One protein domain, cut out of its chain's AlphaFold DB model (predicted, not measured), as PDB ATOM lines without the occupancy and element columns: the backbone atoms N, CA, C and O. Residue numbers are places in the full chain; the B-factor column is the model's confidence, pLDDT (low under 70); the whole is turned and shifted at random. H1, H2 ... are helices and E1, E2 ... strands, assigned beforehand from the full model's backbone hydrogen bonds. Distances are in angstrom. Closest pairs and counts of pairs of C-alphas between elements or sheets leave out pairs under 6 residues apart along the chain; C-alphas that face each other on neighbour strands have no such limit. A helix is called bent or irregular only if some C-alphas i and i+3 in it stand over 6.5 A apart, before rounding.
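What this domain is: This is residues 2 to 60 and 67 to 92 of the 161 residues of a protein of Kingdonia uniflora (UniProt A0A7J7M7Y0). One long, straight helix, H1, makes one side of an open, elongated frame. From its last residue the long link, residues 37 to 53, folds back to a small two-stranded ribbon of E1 and E2, and the short helix H2 sits beyond the ribbon, just before E2 in the chain. The contacts between the named elements are few, and residues 17 to 22, in H1, stand free. The printed part has 85 residues, with two named helices and two named strands in the order H1, E1, H2, E2; the strands form one antiparallel sheet in the order E1 - E2, and the class is mostly helix. The whole is extended, with a radius of gyration of the C-alphas of 19.0 A and spans of 60 by 32 by 24 A.

How they stand to each other: H1, residues 10 to 36, is apart from H2, residues 77 to 84. H1 is also apart from E2, residues 86 to 89. E1, residues 54 to 57, is the antiparallel neighbour of E2, with 148 degrees between their N-to-C directions. C-alphas 55 and 88 face each other at 4.1 A, and so do C-alphas 54 and 89 at 5.1 A. N 89 and O 54 are within hydrogen-bond range at 2.8 A, as are N 56 and O 87 at 2.9 A. The closest C-alphas of E1 and H2 are those of Arg 57 and Asn 84, 7.9 A apart. The closest C-alphas of H2 and E2 are those of Ser 81 and Phe 87, 6.1 A apart. In H1 and H2 every O i to N i+4 pair is within hydrogen-bond range.

Where its parts are: H1 begins at C-alpha 10, at (28.302, 30.223, 32.223), and ends at C-alpha 36, at (34.594, 67.633, 40.698), 38.9 A from first to last C-alpha. E1, residues 54 to 57, measures 10.5 A. H2, residues 77 to 84, measures 10.5 A as well. E2, residues 86 to 89, measures 9.6 A and ends at C-alpha 89, at (9.478, 38.277, 40.610). Neither helix is bent.

The domain as a whole: The two C-alphas farthest apart are those of Gly 38 and Pro 70, at 60.3 A, while those of the first and last printed residues, Trp 2 and His 92, are 11.1 A apart. Residues 61 to 66 are not printed, and C-alphas 60 and 67 are 11.5 A apart across this cut, which falls in the link from E1 to H2. The link from H1 to E1 is long, with 17 residues, and the link from H2 to E2 is tight, with 1 residue. The mean pLDDT of the printed part is 90.6, and residues 67 to 75 are under 70.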
ATOM      1  N   TRP A   2      18.660  37.390  38.974       92.06
ATOM      2  CA  TRP A   2      19.314  37.092  37.703       92.06
ATOM      3  C   TRP A   2      18.318  37.078  36.528       92.06
ATOM      4  O   TRP A   2      17.112  37.047  36.766       92.06
ATOM      5  N   PRO A   3      18.804  37.150  35.271       93.06
ATOM      6  CA  PRO A   3      17.997  36.846  34.084       93.06
ATOM      7  C   PRO A   3      17.381  35.442  34.152       93.06
ATOM      8  O   PRO A   3      17.771  34.645  34.991       93.06
ATOM      9  N   GLU A   4      16.453  35.100  33.266       91.69
ATOM     10  CA  GLU A   4      15.915  33.738  33.219       91.69
ATOM     11  C   GLU A   4      17.018  32.701  32.916       91.69
ATOM     12  O   GLU A   4      17.885  32.930  32.069       91.69
ATOM     13  N   GLY A   5      16.992  31.567  33.628       91.50
ATOM     14  CA  GLY A   5      17.933  30.455  33.457       91.50
ATOM     15  C   GLY A   5      18.625  30.004  34.747       91.50
ATOM     16  O   GLY A   5      18.334  30.488  35.844       91.50
ATOM     17  N   ASP A   6      19.548  29.050  34.604       90.31
ATOM     18  CA  ASP A   6      20.374  28.547  35.706       90.31
ATOM     19  C   ASP A   6      21.357  29.636  36.176       90.31
ATOM     20  O   ASP A   6      22.243  30.028  35.405       90.31
ATOM     21  N   PRO A   7      21.254  30.119  37.431       89.56
ATOM     22  CA  PRO A   7      22.123  31.171  37.941       89.56
ATOM     23  C   PRO A   7      23.595  30.777  38.000       89.56
ATOM     24  O   PRO A   7      24.445  31.661  38.052       89.56
ATOM     25  N   THR A   8      23.916  29.485  38.002       91.25
ATOM     26  CA  THR A   8      25.298  28.987  38.031       91.25
ATOM     27  C   THR A   8      25.873  28.747  36.633       91.25
ATOM     28  O   THR A   8      27.082  28.574  36.484       91.25
ATOM     29  N   GLY A   9      25.034  28.813  35.595       94.38
ATOM     30  CA  GLY A   9      25.435  28.602  34.211       94.38
ATOM     31  C   GLY A   9      26.345  29.709  33.667       94.38
ATOM     32  O   GLY A   9      26.160  30.897  33.941       94.38
ATOM     33  N   PHE A  10      27.301  29.323  32.817       95.62
ATOM     34  CA  PHE A  10      28.302  30.223  32.223       95.62
ATOM     35  C   PHE A  10      27.694  31.444  31.509       95.62
ATOM     36  O   PHE A  10      28.154  32.573  31.698       95.62
ATOM     37  N   LEU A  11      26.647  31.233  30.702       93.25
ATOM     38  CA  LEU A  11      25.984  32.310  29.957       93.25
ATOM     39  C   LEU A  11      25.385  33.356  30.903       93.25
ATOM     40  O   LEU A  11      25.550  34.558  30.699       93.25
ATOM     41  N   LEU A  12      24.733  32.898  31.969       93.94
ATOM     42  CA  LEU A  12      24.073  33.773  32.923       93.94
ATOM     43  C   LEU A  12      25.091  34.527  33.784       93.94
ATOM     44  O   LEU A  12      24.961  35.739  33.974       93.94
ATOM     45  N   GLN A  13      26.157  33.849  34.212       96.88
ATOM     46  CA  GLN A  13      27.292  34.485  34.884       96.88
ATOM     47  C   GLN A  13      27.967  35.542  34.003       96.88
ATOM     48  O   GLN A  13      28.314  36.615  34.493       96.88
ATOM     49  N   SER A  14      28.064  35.310  32.692       96.62
ATOM     50  CA  SER A  14      28.577  36.306  31.744       96.62
ATOM     51  C   SER A  14      27.682  37.549  31.673       96.62
ATOM     52  O   SER A  14      28.183  38.674  31.687       96.62
ATOM     53  N   ILE A  15      26.355  37.383  31.655       97.12
ATOM     54  CA  ILE A  15      25.413  38.518  31.688       97.12
ATOM     55  C   ILE A  15      25.549  39.293  33.005       97.12
ATOM     56  O   ILE A  15      25.593  40.525  32.998       97.12
ATOM     57  N   LEU A  16      25.653  38.593  34.138       96.81
ATOM     58  CA  LEU A  16      25.848  39.221  35.446       96.81
ATOM     59  C   LEU A  16      27.185  39.959  35.546       96.81
ATOM     60  O   LEU A  16      27.220  41.046  36.124       96.81
ATOM     61  N   HIS A  17      28.251  39.416  34.957       97.75
ATOM     62  CA  HIS A  17      29.551  40.075  34.877       97.75
ATOM     63  C   HIS A  17      29.444  41.428  34.169       97.75
ATOM     64  O   HIS A  17      29.855  42.449  34.723       97.75
ATOM     65  N   TRP A  18      28.838  41.460  32.978       98.12
ATOM     66  CA  TRP A  18      28.660  42.708  32.233       98.12
ATOM     67  C   TRP A  18      27.751  43.692  32.962       98.12
ATOM     68  O   TRP A  18      28.099  44.864  33.064       98.12
ATOM     69  N   LYS A  19      26.659  43.212  33.568       97.69
ATOM     70  CA  LYS A  19      25.801  44.043  34.423       97.69
ATOM     71  C   LYS A  19      26.604  44.698  35.551       97.69
ATOM     72  O   LYS A  19      26.486  45.900  35.768       97.69
ATOM     73  N   HIS A  20      27.444  43.928  36.244       98.00
ATOM     74  CA  HIS A  20      28.290  44.444  37.319       98.00
ATOM     75  C   HIS A  20      29.300  45.480  36.809       98.00
ATOM     76  O   HIS A  20      29.440  46.537  37.418       98.00
ATOM     77  N   LYS A  21      29.957  45.224  35.670       98.56
ATOM     78  CA  LYS A  21      30.888  46.182  35.054       98.56
ATOM     79  C   LYS A  21      30.205  47.488  34.655       98.56
ATOM     80  O   LYS A  21      30.765  48.554  34.898       98.56
ATOM     81  N   THR A  22      28.990  47.423  34.114       98.50
ATOM     82  CA  THR A  22      28.192  48.614  33.803       98.50
ATOM     83  C   THR A  22      27.845  49.397  35.067       98.50
ATOM     84  O   THR A  22      28.090  50.599  35.109       98.50
ATOM     85  N   MET A  23      27.358  48.733  36.123       98.44
ATOM     86  CA  MET A  23      27.060  49.388  37.405       98.44
ATOM     87  C   MET A  23      28.308  50.035  38.024       98.44
ATOM     88  O   MET A  23      28.243  51.171  38.482       98.44
ATOM     89  N   GLN A  24      29.449  49.334  38.007       98.38
ATOM     90  CA  GLN A  24      30.726  49.842  38.512       98.38
ATOM     91  C   GLN A  24      31.151  51.117  37.775       98.38
ATOM     92  O   GLN A  24      31.541  52.093  38.412       98.38
ATOM     93  N   MET A  25      31.053  51.116  36.442       98.69
ATOM     94  CA  MET A  25      31.357  52.287  35.622       98.69
ATOM     95  C   MET A  25      30.419  53.455  35.951       98.69
ATOM     96  O   MET A  25      30.906  54.544  36.232       98.69
ATOM     97  N   MET A  26      29.103  53.221  36.006       98.62
ATOM     98  CA  MET A  26      28.114  54.271  36.283       98.62
ATOM     99  C   MET A  26      28.305  54.903  37.665       98.62
ATOM    100  O   MET A  26      28.340  56.127  37.773       98.62
ATOM    101  N   TYR A  27      28.479  54.091  38.712       98.56
ATOM    102  CA  TYR A  27      28.767  54.611  40.050       98.56
ATOM    103  C   TYR A  27      30.082  55.394  40.089       98.56
ATOM    104  O   TYR A  27      30.132  56.448  40.717       98.56
ATOM    105  N   GLY A  28      31.118  54.927  39.385       98.50
ATOM    106  CA  GLY A  28      32.379  55.656  39.251       98.50
ATOM    107  C   GLY A  28      32.212  57.011  38.559       98.50
ATOM    108  O   GLY A  28      32.803  57.995  38.994       98.50
ATOM    109  N   THR A  29      31.371  57.095  37.523       98.62
ATOM    110  CA  THR A  29      31.048  58.358  36.844       98.62
ATOM    111  C   THR A  29      30.328  59.336  37.769       98.62
ATOM    112  O   THR A  29      30.721  60.497  37.830       98.62
ATOM    113  N   VAL A  30      29.312  58.878  38.509       98.44
ATOM    114  CA  VAL A  30      28.588  59.728  39.471       98.44
ATOM    115  C   VAL A  30      29.528  60.208  40.575       98.44
ATOM    116  O   VAL A  30      29.561  61.396  40.872       98.44
ATOM    117  N   TYR A  31      30.333  59.307  41.144       98.31
ATOM    118  CA  TYR A  31      31.292  59.652  42.192       98.31
ATOM    119  C   TYR A  31      32.301  60.707  41.725       98.31
ATOM    120  O   TYR A  31      32.493  61.714  42.396       98.31
ATOM    121  N   LYS A  32      32.875  60.533  40.531       98.56
ATOM    122  CA  LYS A  32      33.807  61.509  39.960       98.56
ATOM    123  C   LYS A  32      33.159  62.887  39.777       98.56
ATOM    124  O   LYS A  32      33.788  63.898  40.064       98.56
ATOM    125  N   ALA A  33      31.898  62.936  39.344       98.44
ATOM    126  CA  ALA A  33      31.163  64.195  39.227       98.44
ATOM    127  C   ALA A  33      30.918  64.863  40.595       98.44
ATOM    128  O   ALA A  33      30.925  66.089  40.685       98.44
ATOM    129  N   LEU A  34      30.729  64.076  41.662       98.38
ATOM    130  CA  LEU A  34      30.632  64.598  43.029       98.38
ATOM    131  C   LEU A  34      31.955  65.204  43.504       98.38
ATOM    132  O   LEU A  34      31.928  66.302  44.054       98.38
ATOM    133  N   GLU A  35      33.086  64.542  43.247       98.19
ATOM    134  CA  GLU A  35      34.418  65.074  43.572       98.19
ATOM    135  C   GLU A  35      34.709  66.379  42.819       98.19
ATOM    136  O   GLU A  35      35.160  67.359  43.405       98.19
ATOM    137  N   GLU A  36      34.404  66.429  41.519       98.25
ATOM    138  CA  GLU A  36      34.594  67.633  40.698       98.25
ATOM    139  C   GLU A  36      33.730  68.814  41.173       98.25
ATOM    140  O   GLU A  36      34.116  69.973  41.010       98.25
ATOM    141  N   ALA A  37      32.580  68.532  41.791       97.88
ATOM    142  CA  ALA A  37      31.699  69.533  42.383       97.88
ATOM    143  C   ALA A  37      32.037  69.880  43.850       97.88
ATOM    144  O   ALA A  37      31.404  70.778  44.409       97.88
ATOM    145  N   GLY A  38      32.994  69.189  44.486       97.69
ATOM    146  CA  GLY A  38      33.319  69.346  45.911       97.69
ATOM    147  C   GLY A  38      32.206  68.863  46.853       97.69
ATOM    148  O   GLY A  38      31.974  69.450  47.914       97.69
ATOM    149  N   LEU A  39      31.444  67.853  46.430       97.69
ATOM    150  CA  LEU A  39      30.252  67.335  47.107       97.69
ATOM    151  C   LEU A  39      30.424  65.911  47.662       97.69
ATOM    152  O   LEU A  39      29.501  65.383  48.286       97.69
ATOM    153  N   GLU A  40      31.592  65.301  47.488       94.19
ATOM    154  CA  GLU A  40      31.911  63.912  47.839       94.19
ATOM    155  C   GLU A  40      31.810  63.596  49.339       94.19
ATOM    156  O   GLU A  40      31.561  62.457  49.722       94.19
ATOM    157  N   ASN A  41      31.944  64.609  50.202       95.31
ATOM    158  CA  ASN A  41      31.782  64.464  51.654       95.31
ATOM    159  C   ASN A  41      30.330  64.655  52.129       95.31
ATOM    160  O   ASN A  41      30.029  64.442  53.303       95.31
ATOM    161  N   ARG A  42      29.435  65.108  51.241       97.06
ATOM    162  CA  ARG A  42      28.034  65.423  51.561       97.06
ATOM    163  C   ARG A  42      27.058  64.422  50.963       97.06
ATOM    164  O   ARG A  42      26.042  64.143  51.592       97.06
ATOM    165  N   TYR A  43      27.346  63.929  49.765       97.75
ATOM    166  CA  TYR A  43      26.489  62.991  49.059       97.75
ATOM    167  C   TYR A  43      27.260  61.752  48.634       97.75
ATOM    168  O   TYR A  43      28.471  61.769  48.429       97.75
ATOM    169  N   THR A  44      26.513  60.677  48.455       97.25
ATOM    170  CA  THR A  44      26.979  59.405  47.926       97.25
ATOM    171  C   THR A  44      26.396  59.179  46.532       97.25
ATOM    172  O   THR A  44      25.333  59.711  46.205       97.25
ATOM    173  N   PRO A  45      27.030  58.361  45.677       97.75
ATOM    174  CA  PRO A  45      26.459  58.027  44.373       97.75
ATOM    175  C   PRO A  45      25.039  57.438  44.436       97.75
ATOM    176  O   PRO A  45      24.249  57.640  43.515       97.75
ATOM    177  N   GLN A  46      24.702  56.738  45.521       97.62
ATOM    178  CA  GLN A  46      23.388  56.144  45.769       97.62
ATOM    179  C   GLN A  46      22.292  57.188  46.020       97.62
ATOM    180  O   GLN A  46      21.119  56.882  45.833       97.62
ATOM    181  N   ASP A  47      22.643  58.434  46.347       97.56
ATOM    182  CA  ASP A  47      21.667  59.529  46.404       97.56
ATOM    183  C   ASP A  47      21.159  59.923  45.000       97.56
ATOM    184  O   ASP A  47      20.113  60.554  44.869       97.56
ATOM    185  N   TYR A  48      21.869  59.516  43.938       97.88
ATOM    186  CA  TYR A  48      21.566  59.868  42.544       97.88
ATOM    187  C   TYR A  48      21.218  58.663  41.665       97.88
ATOM    188  O   TYR A  48      20.476  58.803  40.694       97.88
ATOM    189  N   LEU A  49      21.759  57.481  41.966       98.25
ATOM    190  CA  LEU A  49      21.586  56.280  41.152       98.25
ATOM    191  C   LEU A  49      21.350  55.056  42.033       98.25
ATOM    192  O   LEU A  49      22.226  54.650  42.791       98.25
ATOM    193  N   ASN A  50      20.198  54.409  41.861       97.81
ATOM    194  CA  ASN A  50      19.835  53.198  42.593       97.81
ATOM    195  C   ASN A  50      19.456  52.059  41.644       97.81
ATOM    196  O   ASN A  50      18.855  52.276  40.592       97.81
ATOM    197  N   PHE A  51      19.778  50.828  42.044       97.75
ATOM    198  CA  PHE A  51      19.427  49.612  41.313       97.75
ATOM    199  C   PHE A  51      18.597  48.691  42.200       97.75
ATOM    200  O   PHE A  51      19.030  48.315  43.289       97.75
ATOM    201  N   PHE A  52      17.440  48.270  41.696       97.25
ATOM    202  CA  PHE A  52      16.499  47.423  42.424       97.25
ATOM    203  C   PHE A  52      16.206  46.126  41.672       97.25
ATOM    204  O   PHE A  52      16.507  45.969  40.487       97.25
ATOM    205  N   CYS A  53      15.620  45.170  42.386       97.19
ATOM    206  CA  CYS A  53      15.102  43.924  41.836       97.19
ATOM    207  C   CYS A  53      13.876  43.494  42.654       97.19
ATOM    208  O   CYS A  53      13.770  43.881  43.816       97.19
ATOM    209  N   LEU A  54      12.957  42.723  42.068       97.12
ATOM    210  CA  LEU A  54      11.669  42.404  42.694       97.12
ATOM    211  C   LEU A  54      11.628  40.965  43.201       97.12
ATOM    212  O   LEU A  54      11.920  40.036  42.458       97.12
ATOM    213  N   GLY A  55      11.236  40.744  44.450       95.81
ATOM    214  CA  GLY A  55      11.075  39.404  45.014       95.81
ATOM    215  C   GLY A  55       9.800  39.308  45.830       95.81
ATOM    216  O   GLY A  55       9.382  40.299  46.418       95.81
ATOM    217  N   ASN A  56       9.212  38.116  45.881       94.94
ATOM    218  CA  ASN A  56       8.055  37.843  46.721       94.94
ATOM    219  C   ASN A  56       8.397  36.797  47.782       94.94
ATOM    220  O   ASN A  56       9.205  35.893  47.543       94.94
ATOM    221  N   ARG A  57       7.760  36.914  48.947       93.31
ATOM    222  CA  ARG A  57       7.786  35.913  50.010       93.31
ATOM    223  C   ARG A  57       6.391  35.745  50.585       93.31
ATOM    224  O   ARG A  57       5.849  36.675  51.165       93.31
ATOM    225  N   GLU A  58       5.845  34.545  50.485       89.69
ATOM    226  CA  GLU A  58       4.485  34.264  50.961       89.69
ATOM    227  C   GLU A  58       4.518  33.614  52.344       89.69
ATOM    228  O   GLU A  58       5.565  33.095  52.727       89.69
ATOM    229  N   ALA A  59       3.409  33.644  53.099       86.69
ATOM    230  CA  ALA A  59       3.195  32.951  54.384       86.69
ATOM    231  C   ALA A  59       2.726  31.480  54.186       86.69
ATOM    232  O   ALA A  59       2.403  31.093  53.066       86.69
ATOM    233  N   LEU A  60       2.740  30.622  55.227       79.88
ATOM    234  CA  LEU A  60       2.085  29.300  55.132       79.88
ATOM    235  C   LEU A  60       0.596  29.596  55.291       79.88
ATOM    236  O   LEU A  60       0.207  30.099  56.340       79.88
ATOM    237  N   PHE A  67       1.475  20.522  49.299       55.50
ATOM    238  CA  PHE A  67       2.515  19.878  48.502       55.50
ATOM    239  C   PHE A  67       3.764  19.705  49.375       55.50
ATOM    240  O   PHE A  67       4.812  20.301  49.114       55.50
ATOM    241  N   ILE A  68       3.656  18.892  50.433       55.34
ATOM    242  CA  ILE A  68       4.821  18.341  51.125       55.34
ATOM    243  C   ILE A  68       5.430  17.346  50.140       55.34
ATOM    244  O   ILE A  68       5.092  16.166  50.109       55.34
ATOM    245  N   ALA A  69       6.284  17.854  49.252       56.12
ATOM    246  CA  ALA A  69       7.193  16.994  48.523       56.12
ATOM    247  C   ALA A  69       8.084  16.292  49.564       56.12
ATOM    248  O   ALA A  69       8.535  16.956  50.504       56.12
ATOM    249  N   PRO A  70       8.322  14.974  49.444       58.75
ATOM    250  CA  PRO A  70       9.214  14.272  50.354       58.75
ATOM    251  C   PRO A  70      10.599  14.941  50.345       58.75
ATOM    252  O   PRO A  70      11.017  15.448  49.297       58.75
ATOM    253  N   PRO A  71      11.308  14.971  51.488       56.06
ATOM    254  CA  PRO A  71      12.629  15.578  51.568       56.06
ATOM    255  C   PRO A  71      13.581  14.813  50.644       56.06
ATOM    256  O   PRO A  71      13.954  13.672  50.914       56.06
ATOM    257  N   LEU A  72      13.943  15.429  49.520       55.44
ATOM    258  CA  LEU A  72      15.005  14.934  48.654       55.44
ATOM    259  C   LEU A  72      16.341  15.268  49.321       55.44
ATOM    260  O   LEU A  72      16.566  16.380  49.784       55.44
ATOM    261  N   ILE A  73      17.218  14.275  49.418       53.91
ATOM    262  CA  ILE A  73      18.519  14.401  50.075       53.91
ATOM    263  C   ILE A  73      19.420  15.300  49.212       53.91
ATOM    264  O   ILE A  73      19.954  14.854  48.201       53.91
ATOM    265  N   GLY A  74      19.583  16.567  49.608       61.53
ATOM    266  CA  GLY A  74      20.564  17.501  49.040       61.53
ATOM    267  C   GLY A  74      20.056  18.943  48.960       61.53
ATOM    268  O   GLY A  74      18.991  19.192  48.418       61.53
ATOM    269  N   SER A  75      20.836  19.915  49.448       69.38
ATOM    270  CA  SER A  75      20.461  21.340  49.500       69.38
ATOM    271  C   SER A  75      20.478  22.015  48.118       69.38
ATOM    272  O   SER A  75      21.351  22.836  47.822       69.38
ATOM    273  N   THR A  76      19.534  21.661  47.248       81.81
ATOM    274  CA  THR A  76      19.388  22.313  45.939       81.81
ATOM    275  C   THR A  76      18.851  23.743  46.103       81.81
ATOM    276  O   THR A  76      18.075  24.015  47.028       81.81
ATOM    277  N   PRO A  77      19.205  24.691  45.212       82.56
ATOM    278  CA  PRO A  77      18.629  26.039  45.230       82.56
ATOM    279  C   PRO A  77      17.092  26.048  45.180       82.56
ATOM    280  O   PRO A  77      16.451  26.878  45.824       82.56
ATOM    281  N   GLN A  78      16.499  25.096  44.455       81.44
ATOM    282  CA  GLN A  78      15.056  24.913  44.335       81.44
ATOM    283  C   GLN A  78      14.432  24.546  45.683       81.44
ATOM    284  O   GLN A  78      13.401  25.100  46.057       81.44
ATOM    285  N   GLU A  79      15.060  23.647  46.440       82.31
ATOM    286  CA  GLU A  79      14.576  23.279  47.767       82.31
ATOM    287  C   GLU A  79      14.693  24.442  48.754       82.31
ATOM    288  O   GLU A  79      13.744  24.719  49.486       82.31
ATOM    289  N   ASN A  80      15.807  25.178  48.729       84.81
ATOM    290  CA  ASN A  80      15.980  26.362  49.569       84.81
ATOM    291  C   ASN A  80      14.917  27.433  49.273       84.81
ATOM    292  O   ASN A  80      14.364  28.016  50.205       84.81
ATOM    293  N   SER A  81      14.587  27.657  47.996       86.56
ATOM    294  CA  SER A  81      13.493  28.550  47.587       86.56
ATOM    295  C   SER A  81      12.143  28.084  48.144       86.56
ATOM    296  O   SER A  81      11.446  28.864  48.796       86.56
ATOM    297  N   ARG A  82      11.809  26.792  47.995       84.06
ATOM    298  CA  ARG A  82      10.557  26.208  48.518       84.06
ATOM    299  C   ARG A  82      10.474  26.295  50.041       84.06
ATOM    300  O   ARG A  82       9.431  26.657  50.573       84.06
ATOM    301  N   ARG A  83      11.577  26.011  50.738       85.12
ATOM    302  CA  ARG A  83      11.667  26.056  52.203       85.12
ATOM    303  C   ARG A  83      11.521  27.476  52.743       85.12
ATOM    304  O   ARG A  83      10.788  27.695  53.701       85.12
ATOM    305  N   ASN A  84      12.188  28.443  52.117       87.44
ATOM    306  CA  ASN A  84      12.133  29.846  52.532       87.44
ATOM    307  C   ASN A  84      10.879  30.574  52.016       87.44
ATOM    308  O   ASN A  84      10.597  31.689  52.474       87.44
ATOM    309  N   ARG A  85      10.153  29.938  51.082       89.06
ATOM    310  CA  ARG A  85       9.024  30.473  50.308       89.06
ATOM    311  C   ARG A  85       9.295  31.844  49.718       89.06
ATOM    312  O   ARG A  85       8.442  32.726  49.750       89.06
ATOM    313  N   TRP A  86      10.509  32.027  49.232       91.50
ATOM    314  CA  TRP A  86      10.938  33.269  48.625       91.50
ATOM    315  C   TRP A  86      11.485  32.977  47.242       91.50
ATOM    316  O   TRP A  86      12.328  32.092  47.080       91.50
ATOM    317  N   PHE A  87      11.037  33.751  46.264       94.19
ATOM    318  CA  PHE A  87      11.615  33.719  44.933       94.19
ATOM    319  C   PHE A  87      11.529  35.084  44.262       94.19
ATOM    320  O   PHE A  87      10.797  35.978  44.694       94.19
ATOM    321  N   MET A  88      12.310  35.255  43.200       95.31
ATOM    322  CA  MET A  88      12.270  36.481  42.421       95.31
ATOM    323  C   MET A  88      10.958  36.626  41.653       95.31
ATOM    324  O   MET A  88      10.486  35.671  41.041       95.31
ATOM    325  N   ILE A  89      10.424  37.841  41.629       96.75
ATOM    326  CA  ILE A  89       9.478  38.277  40.610       96.75
ATOM    327  C   ILE A  89      10.324  38.653  39.396       96.75
ATOM    328  O   ILE A  89      11.188  39.532  39.457       96.75
ATOM    329  N   TYR A  90      10.123  37.942  38.294       97.06
ATOM    330  CA  TYR A  90      10.945  38.137  37.111       97.06
ATOM    331  C   TYR A  90      10.579  39.441  36.393       97.06
ATOM    332  O   TYR A  90       9.505  39.569  35.808       97.06
ATOM    333  N   VAL A  91      11.494  40.414  36.417       97.62
ATOM    334  CA  VAL A  91      11.330  41.689  35.708       97.62
ATOM    335  C   VAL A  91      11.623  41.476  34.225       97.62
ATOM    336  O   VAL A  91      12.773  41.525  33.789       97.62
ATOM    337  N   HIS A  92      10.568  41.242  33.447       97.56
ATOM    338  CA  HIS A  92      10.645  41.117  31.989       97.56
ATOM    339  C   HIS A  92      10.294  42.425  31.254       97.56
ATOM    340  O   HIS A  92      10.231  42.447  30.024       97.56
TER     341      HIS A  92